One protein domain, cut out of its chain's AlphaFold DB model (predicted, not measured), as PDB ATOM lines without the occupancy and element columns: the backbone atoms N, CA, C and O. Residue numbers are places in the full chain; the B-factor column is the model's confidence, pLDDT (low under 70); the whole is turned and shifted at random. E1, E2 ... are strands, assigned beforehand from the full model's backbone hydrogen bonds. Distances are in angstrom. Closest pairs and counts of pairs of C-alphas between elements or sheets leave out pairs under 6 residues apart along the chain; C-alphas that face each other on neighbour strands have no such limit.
ATOM      1  N   PRO A  15     -22.916  34.588 -75.661       83.38
ATOM      2  CA  PRO A  15     -21.602  33.978 -75.583       83.38
ATOM      3  C   PRO A  15     -21.534  33.068 -74.357       83.38
ATOM      4  O   PRO A  15     -21.622  33.530 -73.215       83.38
ATOM      5  N   VAL A  16     -21.386  31.774 -74.616       88.31
ATOM      6  CA  VAL A  16     -21.229  30.736 -73.605       88.31
ATOM      7  C   VAL A  16     -19.848  30.130 -73.787       88.31
ATOM      8  O   VAL A  16     -19.432  29.836 -74.903       88.31
ATOM      9  N   THR A  17     -19.137  29.934 -72.688       92.06
ATOM     10  CA  THR A  17     -17.982  29.043 -72.626       92.06
ATOM     11  C   THR A  17     -18.354  27.815 -71.816       92.06
ATOM     12  O   THR A  17     -19.345  27.800 -71.086       92.06
ATOM     13  N   GLY A  18     -17.574  26.756 -71.917       94.56
ATOM     14  CA  GLY A  18     -17.750  25.627 -71.030       94.56
ATOM     15  C   GLY A  18     -16.515  24.775 -70.910       94.56
ATOM     16  O   GLY A  18     -15.504  25.043 -71.554       94.56
ATOM     17  N   LYS A  19     -16.607  23.759 -70.060       96.94
ATOM     18  CA  LYS A  19     -15.572  22.757 -69.862       96.94
ATOM     19  C   LYS A  19     -16.193  21.370 -69.863       96.94
ATOM     20  O   LYS A  19     -17.238  21.164 -69.254       96.94
ATOM     21  N   VAL A  20     -15.557  20.431 -70.553       97.88
ATOM     22  CA  VAL A  20     -15.929  19.015 -70.541       97.88
ATOM     23  C   VAL A  20     -14.800  18.187 -69.937       97.88
ATOM     24  O   VAL A  20     -13.628  18.353 -70.280       97.88
ATOM     25  N   HIS A  21     -15.148  17.318 -68.995       97.94
ATOM     26  CA  HIS A  21     -14.206  16.492 -68.242       97.94
ATOM     27  C   HIS A  21     -14.884  15.211 -67.736       97.94
ATOM     28  O   HIS A  21     -16.085  15.020 -67.910       97.94
ATOM     29  N   ASN A  22     -14.104  14.286 -67.186       97.19
ATOM     30  CA  ASN A  22     -14.582  13.039 -66.599       97.19
ATOM     31  C   ASN A  22     -14.053  12.931 -65.162       97.19
ATOM     32  O   ASN A  22     -12.955  12.423 -64.920       97.19
ATOM     33  N   GLY A  23     -14.830  13.443 -64.211       95.88
ATOM     34  CA  GLY A  23     -14.441  13.559 -62.812       95.88
ATOM     35  C   GLY A  23     -13.303  14.563 -62.630       95.88
ATOM     36  O   GLY A  23     -13.429  15.740 -62.937       95.88
ATOM     37  N   ALA A  24     -12.164  14.111 -62.107       94.19
ATOM     38  CA  ALA A  24     -10.989  14.974 -61.958       94.19
ATOM     39  C   ALA A  24     -10.134  15.070 -63.239       94.19
ATOM     40  O   ALA A  24      -9.222  15.897 -63.299       94.19
ATOM     41  N   ASP A  25     -10.402  14.226 -64.243       96.44
ATOM     42  CA  ASP A  25      -9.552  14.045 -65.418       96.44
ATOM     43  C   ASP A  25     -10.140  14.692 -66.681       96.44
ATOM     44  O   ASP A  25     -11.350  14.725 -66.893       96.44
ATOM     45  N   LEU A  26      -9.267  15.142 -67.584       95.56
ATOM     46  CA  LEU A  26      -9.660  15.511 -68.946       95.56
ATOM     47  C   LEU A  26      -9.837  14.269 -69.829       95.56
ATOM     48  O   LEU A  26      -9.200  13.232 -69.617       95.56
ATOM     49  N   LEU A  27     -10.656  14.396 -70.876       94.19
ATOM     50  CA  LEU A  27     -10.741  13.382 -71.923       94.19
ATOM     51  C   LEU A  27      -9.428  13.343 -72.714       94.19
ATOM     52  O   LEU A  27      -9.055  14.305 -73.381       94.19
ATOM     53  N   LYS A  28      -8.718  12.215 -72.637       91.31
ATOM     54  CA  LYS A  28      -7.411  12.046 -73.283       91.31
ATOM     55  C   LYS A  28      -7.575  11.790 -74.774       91.31
ATOM     56  O   LYS A  28      -8.111  10.756 -75.153       91.31
ATOM     57  N   VAL A  29      -7.045  12.679 -75.601       90.50
ATOM     58  CA  VAL A  29      -6.979  12.506 -77.055       90.50
ATOM     59  C   VAL A  29      -5.537  12.196 -77.452       90.50
ATOM     60  O   VAL A  29      -4.623  12.939 -77.094       90.50
ATOM     61  N   ALA A  30      -5.311  11.096 -78.163       87.62
ATOM     62  CA  ALA A  30      -3.990  10.734 -78.654       87.62
ATOM     63  C   ALA A  30      -3.535  11.693 -79.762       87.62
ATOM     64  O   ALA A  30      -4.281  12.008 -80.690       87.62
ATOM     65  N   ASN A  31      -2.271  12.119 -79.686       84.38
ATOM     66  CA  ASN A  31      -1.639  13.022 -80.653       84.38
ATOM     67  C   ASN A  31      -2.464  14.304 -80.904       84.38
ATOM     68  O   ASN A  31      -2.614  14.765 -82.042       84.38
ATOM     69  N   ALA A  32      -3.061  14.852 -79.844       81.00
ATOM     70  CA  ALA A  32      -3.923  16.025 -79.924       81.00
ATOM     71  C   ALA A  32      -3.178  17.257 -80.475       81.00
ATOM     72  O   ALA A  32      -3.760  18.075 -81.182       81.00
ATOM     73  N   GLU A  33      -1.869  17.339 -80.233       80.38
ATOM     74  CA  GLU A  33      -0.963  18.384 -80.711       80.38
ATOM     75  C   GLU A  33      -0.810  18.437 -82.239       80.38
ATOM     76  O   GLU A  33      -0.453  19.479 -82.786       80.38
ATOM     77  N   ILE A  34      -1.105  17.334 -82.932       84.19
ATOM     78  CA  ILE A  34      -1.125  17.264 -84.399       84.19
ATOM     79  C   ILE A  34      -2.545  17.081 -84.964       84.19
ATOM     80  O   ILE A  34      -2.700  16.833 -86.158       84.19
ATOM     81  N   GLY A  35      -3.584  17.224 -84.128       81.19
ATOM     82  CA  GLY A  35      -4.987  17.300 -84.555       81.19
ATOM     83  C   GLY A  35      -5.607  15.993 -85.062       81.19
ATOM     84  O   GLY A  35      -6.562  16.036 -85.835       81.19
ATOM     85  N   VAL A  36      -5.074  14.830 -84.665       86.56
ATOM     86  CA  VAL A  36      -5.553  13.507 -85.130       86.56
ATOM     87  C   VAL A  36      -6.892  13.112 -84.501       86.56
ATOM     88  O   VAL A  36      -7.706  12.433 -85.134       86.56
ATOM     89  N   GLY A  37      -7.137  13.547 -83.270       91.81
ATOM     90  CA  GLY A  37      -8.402  13.349 -82.580       91.81
ATOM     91  C   GLY A  37      -8.968  14.656 -82.044       91.81
ATOM     92  O   GLY A  37      -8.304  15.694 -82.051       91.81
ATOM     93  N   LYS A  38     -10.215  14.607 -81.580       93.94
ATOM     94  CA  LYS A  38     -10.889  15.744 -80.954       93.94
ATOM     95  C   LYS A  38     -12.032  15.306 -80.056       93.94
ATOM     96  O   LYS A  38     -12.668  14.279 -80.291       93.94
ATOM     97  N   VAL A  39     -12.327  16.145 -79.073       96.56
ATOM     98  CA  VAL A  39     -13.556  16.058 -78.287       96.56
ATOM     99  C   VAL A  39     -14.541  17.060 -78.867       96.56
ATOM    100  O   VAL A  39     -14.263  18.254 -78.929       96.56
ATOM    101  N   GLU A  40     -15.673  16.562 -79.336       96.00
ATOM    102  CA  GLU A  40     -16.750  17.358 -79.908       96.00
ATOM    103  C   GLU A  40     -17.929  17.370 -78.936       96.00
ATOM    104  O   GLU A  40     -18.395  16.315 -78.502       96.00
ATOM    105  N   VAL A  41     -18.400  18.567 -78.595       97.19
ATOM    106  CA  VAL A  41     -19.575  18.796 -77.750       97.19
ATOM    107  C   VAL A  41     -20.675  19.356 -78.639       97.19
ATOM    108  O   VAL A  41     -20.447  20.322 -79.365       97.19
ATOM    109  N   ILE A  42     -21.855  18.742 -78.612       96.31
ATOM    110  CA  ILE A  42     -22.963  19.066 -79.512       96.31
ATOM    111  C   ILE A  42     -24.214  19.341 -78.687       96.31
ATOM    112  O   ILE A  42     -24.632  18.518 -77.879       96.31
ATOM    113  N   PHE A  43     -24.824  20.492 -78.916       95.31
ATOM    114  CA  PHE A  43     -26.000  20.995 -78.234       95.31
ATOM    115  C   PHE A  43     -27.208  20.873 -79.158       95.31
ATOM    116  O   PHE A  43     -27.284  21.534 -80.194       95.31
ATOM    117  N   TYR A  44     -28.171  20.055 -78.747       94.88
ATOM    118  CA  TYR A  44     -29.450  19.885 -79.422       94.88
ATOM    119  C   TYR A  44     -30.531  20.587 -78.617       94.88
ATOM    120  O   TYR A  44     -30.805  20.204 -77.476       94.88
ATOM    121  N   ARG A  45     -31.144  21.623 -79.193       93.75
ATOM    122  CA  ARG A  45     -32.208  22.351 -78.501       93.75
ATOM    123  C   ARG A  45     -33.407  21.432 -78.309       93.75
ATOM    124  O   ARG A  45     -33.786  20.703 -79.219       93.75
ATOM    125  N   VAL A  46     -34.003  21.453 -77.127       93.94
ATOM    126  CA  VAL A  46     -35.216  20.687 -76.845       93.94
ATOM    127  C   VAL A  46     -36.426  21.506 -77.284       93.94
ATOM    128  O   VAL A  46     -36.568  22.667 -76.904       93.94
ATOM    129  N   ASN A  47     -37.285  20.915 -78.113       89.81
ATOM    130  CA  ASN A  47     -38.533  21.532 -78.562       89.81
ATOM    131  C   ASN A  47     -39.660  21.387 -77.523       89.81
ATOM    132  O   ASN A  47     -39.533  20.657 -76.541       89.81
ATOM    133  N   ASP A  48     -40.810  22.014 -77.783       86.62
ATOM    134  CA  ASP A  48     -41.982  21.990 -76.889       86.62
ATOM    135  C   ASP A  48     -42.532  20.575 -76.611       86.62
ATOM    136  O   ASP A  48     -43.262  20.362 -75.645       86.62
ATOM    137  N   ALA A  49     -42.181  19.588 -77.442       87.81
ATOM    138  CA  ALA A  49     -42.543  18.186 -77.251       87.81
ATOM    139  C   ALA A  49     -41.519  17.402 -76.404       87.81
ATOM    140  O   ALA A  49     -41.625  16.178 -76.303       87.81
ATOM    141  N   GLY A  50     -40.515  18.073 -75.827       86.00
ATOM    142  CA  GLY A  50     -39.466  17.450 -75.018       86.00
ATOM    143  C   GLY A  50     -38.455  16.641 -75.835       86.00
ATOM    144  O   GLY A  50     -37.777  15.770 -75.289       86.00
ATOM    145  N   LYS A  51     -38.364  16.878 -77.151       89.00
ATOM    146  CA  LYS A  51     -37.440  16.166 -78.043       89.00
ATOM    147  C   LYS A  51     -36.288  17.064 -78.475       89.00
ATOM    148  O   LYS A  51     -36.504  18.233 -78.779       89.00
ATOM    149  N   ALA A  52     -35.092  16.485 -78.538       92.06
ATOM    150  CA  ALA A  52     -33.929  17.114 -79.149       92.06
ATOM    151  C   ALA A  52     -34.198  17.394 -80.636       92.06
ATOM    152  O   ALA A  52     -34.651  16.510 -81.366       92.06
ATOM    153  N   ASP A  53     -33.938  18.622 -81.067       91.19
ATOM    154  CA  ASP A  53     -33.937  19.020 -82.465       91.19
ATOM    155  C   ASP A  53     -32.558  18.744 -83.073       91.19
ATOM    156  O   ASP A  53     -31.589  19.462 -82.829       91.19
ATOM    157  N   GLU A  54     -32.471  17.665 -83.847       90.50
ATOM    158  CA  GLU A  54     -31.250  17.249 -84.542       90.50
ATOM    159  C   GLU A  54     -31.020  17.987 -85.869       90.50
ATOM    160  O   GLU A  54     -29.997  17.761 -86.514       90.50
ATOM    161  N   SER A  55     -31.949  18.853 -86.298       88.75
ATOM    162  CA  SER A  55     -31.862  19.526 -87.599       88.75
ATOM    163  C   SER A  55     -30.922  20.735 -87.618       88.75
ATOM    164  O   SER A  55     -30.378  21.049 -88.676       88.75
ATOM    165  N   ASP A  56     -30.695  21.367 -86.465       87.06
ATOM    166  CA  ASP A  56     -29.813  22.530 -86.313       87.06
ATOM    167  C   ASP A  56     -29.010  22.449 -84.997       87.06
ATOM    168  O   ASP A  56     -29.266  23.196 -84.048       87.06
ATOM    169  N   PRO A  57     -28.078  21.486 -84.866       91.50
ATOM    170  CA  PRO A  57     -27.248  21.382 -83.677       91.50
ATOM    171  C   PRO A  57     -26.172  22.471 -83.644       91.50
ATOM    172  O   PRO A  57     -25.507  22.749 -84.641       91.50
ATOM    173  N   MET A  58     -25.914  23.012 -82.456       92.38
ATOM    174  CA  MET A  58     -24.763  23.884 -82.205       92.38
ATOM    175  C   MET A  58     -23.615  23.031 -81.670       92.38
ATOM    176  O   MET A  58     -23.820  22.271 -80.730       92.38
ATOM    177  N   SER A  59     -22.404  23.134 -82.217       92.38
ATOM    178  CA  SER A  59     -21.271  22.326 -81.748       92.38
ATOM    179  C   SER A  59     -20.030  23.147 -81.424       92.38
ATOM    180  O   SER A  59     -19.856  24.283 -81.863       92.38
ATOM    181  N   ALA A  60     -19.165  22.556 -80.606       94.19
ATOM    182  CA  ALA A  60     -17.867  23.089 -80.236       94.19
ATOM    183  C   ALA A  60     -16.834  21.964 -80.217       94.19
ATOM    184  O   ALA A  60     -17.148  20.826 -79.860       94.19
ATOM    185  N   ILE A  61     -15.588  22.298 -80.539       94.19
ATOM    186  CA  ILE A  61     -14.454  21.420 -80.257       94.19
ATOM    187  C   ILE A  61     -13.842  21.864 -78.937       94.19
ATOM    188  O   ILE A  61     -13.525  23.042 -78.778       94.19
ATOM    189  N   ALA A  62     -13.708  20.928 -78.002       95.50
ATOM    190  CA  ALA A  62     -13.030  21.193 -76.748       95.50
ATOM    191  C   ALA A  62     -11.513  21.145 -76.934       95.50
ATOM    192  O   ALA A  62     -10.980  20.284 -77.643       95.50
ATOM    193  N   ASP A  63     -10.827  22.071 -76.275       93.75
ATOM    194  CA  ASP A  63      -9.381  22.082 -76.170       93.75
ATOM    195  C   ASP A  63      -8.921  20.817 -75.413       93.75
ATOM    196  O   ASP A  63      -9.397  20.545 -74.308       93.75
ATOM    197  N   PRO A  64      -8.010  20.013 -75.977       91.94
ATOM    198  CA  PRO A  64      -7.591  18.746 -75.380       91.94
ATOM    199  C   PRO A  64      -6.738  18.911 -74.109       91.94
ATOM    200  O   PRO A  64      -6.603  17.963 -73.336       91.94
ATOM    201  N   MET A  65      -6.146  20.087 -73.890       91.44
ATOM    202  CA  MET A  65      -5.272  20.400 -72.756       91.44
ATOM    203  C   MET A  65      -6.026  21.020 -71.581       91.44
ATOM    204  O   MET A  65      -5.560  20.915 -70.446       91.44
ATOM    205  N   THR A  66      -7.163  21.672 -71.831       94.31
ATOM    206  CA  THR A  66      -7.955  22.342 -70.784       94.31
ATOM    207  C   THR A  66      -9.370  21.787 -70.633       94.31
ATOM    208  O   THR A  66      -9.981  21.975 -69.579       94.31
ATOM    209  N   GLY A  67      -9.887  21.090 -71.647       95.44
ATOM    210  CA  GLY A  67     -11.286  20.674 -71.761       95.44
ATOM    211  C   GLY A  67     -12.237  21.820 -72.103       95.44
ATOM    212  O   GLY A  67     -13.447  21.605 -72.140       95.44
ATOM    213  N   GLU A  68     -11.728  23.036 -72.308       96.62
ATOM    214  CA  GLU A  68     -12.554  24.219 -72.531       96.62
ATOM    215  C   GLU A  68     -13.114  24.256 -73.951       96.62
ATOM    216  O   GLU A  68     -12.447  23.883 -74.912       96.62
ATOM    217  N   PHE A  69     -14.339  24.742 -74.100       94.56
ATOM    218  CA  PHE A  69     -15.005  24.882 -75.385       94.56
ATOM    219  C   PHE A  69     -15.856  26.155 -75.427       94.56
ATOM    220  O   PHE A  69     -16.245  26.710 -74.399       94.56
ATOM    221  N   SER A  70     -16.169  26.614 -76.635       92.38
ATOM    222  CA  SER A  70     -17.068  27.745 -76.876       92.38
ATOM    223  C   SER A  70     -17.988  27.378 -78.040       92.38
ATOM    224  O   SER A  70     -17.536  27.418 -79.187       92.38
ATOM    225  N   PRO A  71     -19.243  26.964 -77.789       87.88
ATOM    226  CA  PRO A  71     -20.172  26.628 -78.855       87.88
ATOM    227  C   PRO A  71     -20.552  27.899 -79.596       87.88
ATOM    228  O   PRO A  71     -21.185  28.791 -79.041       87.88
ATOM    229  N   GLY A  72     -20.144  27.983 -80.857       73.12
ATOM    230  CA  GLY A  72     -20.668  28.979 -81.770       73.12
ATOM    231  C   GLY A  72     -21.936  28.415 -82.385       73.12
ATOM    232  O   GLY A  72     -21.867  27.436 -83.123       73.12
ATOM    233  N   GLY A  73     -23.098  29.013 -82.114       62.00
ATOM    234  CA  GLY A  73     -24.230  28.832 -83.019       62.00
ATOM    235  C   GLY A  73     -23.886  29.285 -84.447       62.00
ATOM    236  O   GLY A  73     -22.790  29.800 -84.683       62.00
ATOM    237  N   PRO A  74     -24.805  29.153 -85.416       51.09
ATOM    238  CA  PRO A  74     -24.530  29.428 -86.833       51.09
ATOM    239  C   PRO A  74     -23.922  30.815 -87.131       51.09
ATOM    240  O   PRO A  74     -23.223  30.978 -88.129       51.09
ATOM    241  N   ALA A  75     -24.164  31.803 -86.262       62.66
ATOM    242  CA  ALA A  75     -23.649  33.170 -86.366       62.66
ATOM    243  C   ALA A  75     -22.436  33.475 -85.455       62.66
ATOM    244  O   ALA A  75     -21.900  34.578 -85.501       62.66
ATOM    245  N   GLY A  76     -21.980  32.519 -84.637       67.88
ATOM    246  CA  GLY A  76     -20.903  32.724 -83.658       67.88
ATOM    247  C   GLY A  76     -21.333  33.431 -82.366       67.88
ATOM    248  O   GLY A  76     -20.503  33.646 -81.489       67.88
ATOM    249  N   ASP A  77     -22.624  33.734 -82.214       75.12
ATOM    250  CA  ASP A  77     -23.177  34.494 -81.080       75.12
ATOM    251  C   ASP A  77     -23.386  33.657 -79.802       75.12
ATOM    252  O   ASP A  77     -23.851  34.162 -78.780       75.12
ATOM    253  N   GLY A  78     -23.027  32.372 -79.841       85.88
ATOM    254  CA  GLY A  78     -23.163  31.439 -78.725       85.88
ATOM    255  C   GLY A  78     -24.441  30.600 -78.777       85.88
ATOM    256  O   GLY A  78     -24.861  30.185 -79.861       85.88
ATOM    257  N   LEU A  79     -25.040  30.324 -77.614       89.12
ATOM    258  CA  LEU A  79     -26.251  29.503 -77.491       89.12
ATOM    259  C   LEU A  79     -27.464  30.366 -77.119       89.12
ATOM    260  O   LEU A  79     -27.372  31.158 -76.177       89.12
ATOM    261  N   PRO A  80     -28.605  30.215 -77.815       89.38
ATOM    262  CA  PRO A  80     -29.881  30.748 -77.353       89.38
ATOM    263  C   PRO A  80     -30.268  30.214 -75.971       89.38
ATOM    264  O   PRO A  80     -29.970  29.072 -75.629       89.38
ATOM    265  N   ALA A  81     -31.019  31.001 -75.202       89.06
ATOM    266  CA  ALA A  81     -31.630  30.486 -73.982       89.06
ATOM    267  C   ALA A  81     -32.611  29.329 -74.282       89.06
ATOM    268  O   ALA A  81     -33.380  29.361 -75.255       89.06
ATOM    269  N   GLY A  82     -32.607  28.301 -73.439       91.62
ATOM    270  CA  GLY A  82     -33.479  27.137 -73.552       91.62
ATOM    271  C   GLY A  82     -32.874  25.866 -72.965       91.62
ATOM    272  O   GLY A  82     -31.747  25.855 -72.476       91.62
ATOM    273  N   THR A  83     -33.642  24.783 -73.028       94.38
ATOM    274  CA  THR A  83     -33.189  23.450 -72.622       94.38
ATOM    275  C   THR A  83     -32.461  22.764 -73.773       94.38
ATOM    276  O   THR A  83     -32.889  22.847 -74.927       94.38
ATOM    277  N   TYR A  84     -31.381  22.060 -73.453       94.69
ATOM    278  CA  TYR A  84     -30.542  21.343 -74.401       94.69
ATOM    279  C   TYR A  84     -30.289  19.917 -73.940       94.69
ATOM    280  O   TYR A  84     -29.951  19.692 -72.780       94.69
ATOM    281  N   LYS A  85     -30.353  18.975 -74.884       96.75
ATOM    282  CA  LYS A  85     -29.642  17.703 -74.757       96.75
ATOM    283  C   LYS A  85     -28.239  17.867 -75.307       96.75
ATOM    284  O   LYS A  85     -28.064  18.453 -76.377       96.75
ATOM    285  N   VAL A  86     -27.249  17.345 -74.595       97.25
ATOM    286  CA  VAL A  86     -25.843  17.529 -74.961       97.25
ATOM    287  C   VAL A  86     -25.215  16.197 -75.308       97.25
ATOM    288  O   VAL A  86     -25.146  15.308 -74.467       97.25
ATOM    289  N   ALA A  87     -24.736  16.058 -76.536       97.69
ATOM    290  CA  ALA A  87     -23.894  14.939 -76.910       97.69
ATOM    291  C   ALA A  87     -22.417  15.288 -76.724       97.69
ATOM    292  O   ALA A  87     -21.994  16.420 -76.966       97.69
ATOM    293  N   VAL A  88     -21.628  14.289 -76.344       97.94
ATOM    294  CA  VAL A  88     -20.171  14.375 -76.298       97.94
ATOM    295  C   VAL A  88     -19.607  13.203 -77.078       97.94
ATOM    296  O   VAL A  88     -19.977  12.052 -76.851       97.94
ATOM    297  N   ARG A  89     -18.706  13.494 -78.010       97.12
ATOM    298  CA  ARG A  89     -18.006  12.486 -78.803       97.12
ATOM    299  C   ARG A  89     -16.514  12.657 -78.630       97.12
ATOM    300  O   ARG A  89     -16.001  13.769 -78.742       97.12
ATOM    301  N   GLN A  90     -15.819  11.555 -78.390       96.44
ATOM    302  CA  GLN A  90     -14.365  11.549 -78.330       96.44
ATOM    303  C   GLN A  90     -13.842  10.824 -79.556       96.44
ATOM    304  O   GLN A  90     -13.662   9.608 -79.560       96.44
ATOM    305  N   TRP A  91     -13.606  11.594 -80.605       95.06
ATOM    306  CA  TRP A  91     -13.113  11.084 -81.864       95.06
ATOM    307  C   TRP A  91     -11.604  10.875 -81.806       95.06
ATOM    308  O   TRP A  91     -10.852  11.847 -81.825       95.06
ATOM    309  N   ASP A  92     -11.155   9.627 -81.749       93.12
ATOM    310  CA  ASP A  92      -9.733   9.299 -81.651       93.12
ATOM    311  C   ASP A  92      -9.414   7.930 -82.292       93.12
ATOM    312  O   ASP A  92      -9.572   6.891 -81.637       93.12
ATOM    313  N   PRO A  93      -8.997   7.897 -83.577       92.56
ATOM    314  CA  PRO A  93      -8.825   9.043 -84.475       92.56
ATOM    315  C   PRO A  93     -10.159   9.583 -85.018       92.56
ATOM    316  O   PRO A  93     -11.125   8.839 -85.219       92.56
ATOM    317  N   TYR A  94     -10.193  10.876 -85.340       88.44
ATOM    318  CA  TYR A  94     -11.323  11.495 -86.034       88.44
ATOM    319  C   TYR A  94     -11.342  11.160 -87.535       88.44
ATOM    320  O   TYR A  94     -10.282  11.151 -88.163       88.44
ATOM    321  N   PRO A  95     -12.522  10.948 -88.160       89.75
ATOM    322  CA  PRO A  95     -13.877  10.828 -87.589       89.75
ATOM    323  C   PRO A  95     -14.297   9.381 -87.269       89.75
ATOM    324  O   PRO A  95     -15.483   9.091 -87.159       89.75
ATOM    325  N   SER A  96     -13.351   8.446 -87.200       89.75
ATOM    326  CA  SER A  96     -13.654   7.018 -87.343       89.75
ATOM    327  C   SER A  96     -14.007   6.306 -86.040       89.75
ATOM    328  O   SER A  96     -14.763   5.338 -86.072       89.75
ATOM    329  N   VAL A  97     -13.433   6.725 -84.909       94.44
ATOM    330  CA  VAL A  97     -13.549   5.986 -83.644       94.44
ATOM    331  C   VAL A  97     -14.042   6.907 -82.543       94.44
ATOM    332  O   VAL A  97     -13.311   7.793 -82.118       94.44
ATOM    333  N   ASP A  98     -15.263   6.673 -82.063       96.00
ATOM    334  CA  ASP A  98     -15.758   7.293 -80.834       96.00
ATOM    335  C   ASP A  98     -15.354   6.449 -79.618       96.00
ATOM    336  O   ASP A  98     -15.893   5.362 -79.381       96.00
ATOM    337  N   GLN A  99     -14.407   6.952 -78.829       96.25
ATOM    338  CA  GLN A  99     -13.917   6.289 -77.616       96.25
ATOM    339  C   GLN A  99     -14.980   6.229 -76.508       96.25
ATOM    340  O   GLN A  99     -14.899   5.365 -75.631       96.25
ATOM    341  N   LEU A 100     -16.013   7.079 -76.575       96.00
ATOM    342  CA  LEU A 100     -17.168   7.044 -75.672       96.00
ATOM    343  C   LEU A 100     -18.225   6.019 -76.109       96.00
ATOM    344  O   LEU A 100     -19.208   5.808 -75.396       96.00
ATOM    345  N   LYS A 101     -18.004   5.335 -77.241       96.06
ATOM    346  CA  LYS A 101     -18.817   4.218 -77.747       96.06
ATOM    347  C   LYS A 101     -20.307   4.560 -77.857       96.06
ATOM    348  O   LYS A 101     -21.151   3.714 -77.571       96.06
ATOM    349  N   GLY A 102     -20.630   5.800 -78.226       95.62
ATOM    350  CA  GLY A 102     -22.005   6.277 -78.361       95.62
ATOM    351  C   GLY A 102     -22.751   6.503 -77.043       95.62
ATOM    352  O   GLY A 102     -23.918   6.876 -77.089       95.62
ATOM    353  N   LYS A 103     -22.119   6.340 -75.865       96.62
ATOM    354  CA  LYS A 103     -22.785   6.537 -74.557       96.62
ATOM    355  C   LYS A 103     -23.425   7.925 -74.430       96.62
ATOM    356  O   LYS A 103     -24.455   8.076 -73.781       96.62
ATOM    357  N   PHE A 104     -22.812   8.921 -75.062       97.25
ATOM    358  CA  PHE A 104     -23.238  10.313 -75.033       97.25
ATOM    359  C   PHE A 104     -23.574  10.833 -76.434       97.25
ATOM    360  O   PHE A 104     -23.329  11.997 -76.718       97.25
ATOM    361  N   ASP A 105     -24.089  10.001 -77.342       94.56
ATOM    362  CA  ASP A 105     -24.604  10.497 -78.625       94.56
ATOM    363  C   ASP A 105     -26.001  11.145 -78.479       94.56
ATOM    364  O   ASP A 105     -26.598  11.140 -77.404       94.56
ATOM    365  N   ALA A 106     -26.542  11.711 -79.563       92.00
ATOM    366  CA  ALA A 106     -27.848  12.380 -79.550       92.00
ATOM    367  C   ALA A 106     -29.009  11.478 -79.082       92.00
ATOM    368  O   ALA A 106     -29.954  11.960 -78.457       92.00
ATOM    369  N   ALA A 107     -28.932  10.173 -79.361       91.31
ATOM    370  CA  ALA A 107     -29.983   9.213 -79.043       91.31
ATOM    371  C   ALA A 107     -29.884   8.686 -77.602       91.31
ATOM    372  O   ALA A 107     -30.908   8.355 -77.002       91.31
ATOM    373  N   HIS A 108     -28.673   8.613 -77.046       93.94
ATOM    374  CA  HIS A 108     -28.397   7.961 -75.766       93.94
ATOM    375  C   HIS A 108     -27.993   8.920 -74.648       93.94
ATOM    376  O   HIS A 108     -27.980   8.505 -73.489       93.94
ATOM    377  N   THR A 109     -27.677  10.180 -74.962       96.00
ATOM    378  CA  THR A 109     -27.151  11.099 -73.956       96.00
ATOM    379  C   THR A 109     -28.144  11.328 -72.805       96.00
ATOM    380  O   THR A 109     -29.297  11.717 -73.038       96.00
ATOM    381  N   PRO A 110     -27.708  11.115 -71.550       95.56
ATOM    382  CA  PRO A 110     -28.460  11.508 -70.365       95.56
ATOM    383  C   PRO A 110     -28.220  12.975 -69.977       95.56
ATOM    384  O   PRO A 110     -28.820  13.450 -69.017       95.56
ATOM    385  N   ILE A 111     -27.332  13.682 -70.684       97.19
ATOM    386  CA  ILE A 111     -26.922  15.039 -70.331       97.19
ATOM    387  C   ILE A 111     -27.983  16.015 -70.837       97.19
ATOM    388  O   ILE A 111     -28.152  16.207 -72.045       97.19
ATOM    389  N   GLU A 112     -28.672  16.653 -69.897       95.50
ATOM    390  CA  GLU A 112     -29.636  17.717 -70.148       95.50
ATOM    391  C   GLU A 112     -29.267  18.939 -69.307       95.50
ATOM    392  O   GLU A 112     -28.978  18.819 -68.117       95.50
ATOM    393  N   LEU A 113     -29.258  20.117 -69.927       93.12
ATOM    394  CA  LEU A 113     -28.977  21.373 -69.238       93.12
ATOM    395  C   LEU A 113     -29.872  22.500 -69.733       93.12
ATOM    396  O   LEU A 113     -30.421  22.450 -70.834       93.12
ATOM    397  N   VAL A 114     -29.995  23.536 -68.912       92.19
ATOM    398  CA  VAL A 114     -30.714  24.765 -69.246       92.19
ATOM    399  C   VAL A 114     -29.693  25.876 -69.450       92.19
ATOM    400  O   VAL A 114     -28.868  26.128 -68.578       92.19
ATOM    401  N   VAL A 115     -29.758  26.538 -70.601       89.62
ATOM    402  CA  VAL A 115     -29.071  27.803 -70.864       89.62
ATOM    403  C   VAL A 115     -30.061  28.917 -70.550       89.62
ATOM    404  O   VAL A 115     -31.069  29.067 -71.232       89.62
ATOM    405  N   ASP A 116     -29.799  29.699 -69.513       86.62
ATOM    406  CA  ASP A 116     -30.666  30.793 -69.047       86.62
ATOM    407  C   ASP A 116     -29.982  32.173 -69.143       86.62
ATOM    408  O   ASP A 116     -30.448  33.156 -68.567       86.62
ATOM    409  N   GLY A 117     -28.868  32.248 -69.879       78.19
ATOM    410  CA  GLY A 117     -28.002  33.427 -69.964       78.19
ATOM    411  C   GLY A 117     -26.755  33.349 -69.076       78.19
ATOM    412  O   GLY A 117     -25.932  34.270 -69.097       78.19
ATOM    413  N   THR A 118     -26.556  32.258 -68.325       74.62
ATOM    414  CA  THR A 118     -25.262  31.964 -67.692       74.62
ATOM    415  C   THR A 118     -24.142  31.838 -68.722       74.62
ATOM    416  O   THR A 118     -24.305  31.211 -69.766       74.62
ATOM    417  N   LYS A 119     -22.969  32.383 -68.387       79.00
ATOM    418  CA  LYS A 119     -21.806  32.411 -69.287       79.00
ATOM    419  C   LYS A 119     -21.027  31.101 -69.357       79.00
ATOM    420  O   LYS A 119     -20.221  30.962 -70.270       79.00
ATOM    421  N   THR A 120     -21.195  30.189 -68.399       89.31
ATOM    422  CA  THR A 120     -20.309  29.024 -68.270       89.31
ATOM    423  C   THR A 120     -21.086  27.738 -68.033       89.31
ATOM    424  O   THR A 120     -21.932  27.686 -67.145       89.31
ATOM    425  N   ILE A 121     -20.761  26.708 -68.815       93.44
ATOM    426  CA  ILE A 121     -21.288  25.344 -68.714       93.44
ATOM    427  C   ILE A 121     -20.184  24.408 -68.201       93.44
ATOM    428  O   ILE A 121     -19.072  24.428 -68.718       93.44
ATOM    429  N   ASP A 122     -20.491  23.550 -67.230       95.38
ATOM    430  CA  ASP A 122     -19.588  22.485 -66.773       95.38
ATOM    431  C   ASP A 122     -20.217  21.115 -67.055       95.38
ATOM    432  O   ASP A 122     -21.337  20.845 -66.624       95.38
ATOM    433  N   ILE A 123     -19.523  20.275 -67.824       97.12
ATOM    434  CA  ILE A 123     -19.969  18.931 -68.203       97.12
ATOM    435  C   ILE A 123     -19.001  17.914 -67.605       97.12
ATOM    436  O   ILE A 123     -17.936  17.651 -68.164       97.12
ATOM    437  N   ASP A 124     -19.411  17.308 -66.494       97.56
ATOM    438  CA  ASP A 124     -18.721  16.183 -65.866       97.56
ATOM    439  C   ASP A 124     -19.359  14.857 -66.304       97.56
ATOM    440  O   ASP A 124     -20.446  14.482 -65.860       97.56
ATOM    441  N   LEU A 125     -18.667  14.121 -67.171       97.50
ATOM    442  CA  LEU A 125     -19.138  12.838 -67.689       97.50
ATOM    443  C   LEU A 125     -19.193  11.732 -66.629       97.50
ATOM    444  O   LEU A 125     -19.863  10.728 -66.860       97.50
ATOM    445  N   SER A 126     -18.524  11.890 -65.482       96.75
ATOM    446  CA  SER A 126     -18.507  10.872 -64.421       96.75
ATOM    447  C   SER A 126     -19.810  10.807 -63.619       96.75
ATOM    448  O   SER A 126     -20.040   9.847 -62.883       96.75
ATOM    449  N   GLN A 127     -20.679  11.807 -63.781       95.38
ATOM    450  CA  GLN A 127     -21.987  11.885 -63.125       95.38
ATOM    451  C   GLN A 127     -23.064  11.033 -63.820       95.38
ATOM    452  O   GLN A 127     -24.191  10.950 -63.330       95.38
ATOM    453  N   TYR A 128     -22.715  10.389 -64.939       91.88
ATOM    454  CA  TYR A 128     -23.608   9.650 -65.833       91.88
ATOM    455  C   TYR A 128     -23.012   8.288 -66.210       91.88
ATOM    456  O   TYR A 128     -23.752   7.329 -66.530       91.88
TER     457      TYR A 128
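AT A GLANCE: This is residues 15 to 128 of the 128 residues of an uncharacterized protein of Blastopirellula marina (UniProt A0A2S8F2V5). With little regular structure, this is a small sandwich, two sheets face to face with strands crossed at 52 degrees: a strongly twisted antiparallel sheet, E3 E2 E4 E5, and a parallel pair, E1 and E6. The 114 printed residues, under half in named elements, hold six named strands, E1 to E6 in chain order, and no named helix: all strand. The whole is compact, radius of gyration of the C-alphas 13.4 A, spanning 40 by 27 by 26 A.

HOW THE PARTS SIT: E2, residues 38 to 45, and E4, residues 82 to 91, are antiparallel inner strands, N 40 and O 89 2.9 A apart. E3, residues 58 to 62, forms a hairpin with E2, N 60 and O 41 2.9 A apart. E5, residues 112 to 115, forms a hairpin with E4, N 84 and O 113 2.8 A apart. E1, residues 17 to 21, and E6, residues 120 to 124, are parallel at 11 degrees, N 19 and O 121 2.9 A apart.

IN THESE COORDINATES: E4 measures 27.2 A and E2 22.5 A. C-alpha 17 begins E1 at (-17.982, 29.043, -72.626); C-alpha 124 ends E6 at (-18.721, 16.183, -65.866).

THE WHOLE: The C-alphas farthest apart, Ile 34 and Ala 49, are 42.0 A apart. The printed part has no cut; the link E5 to E6 is tight, the others long. Residues 73 to 76 are under pLDDT 70.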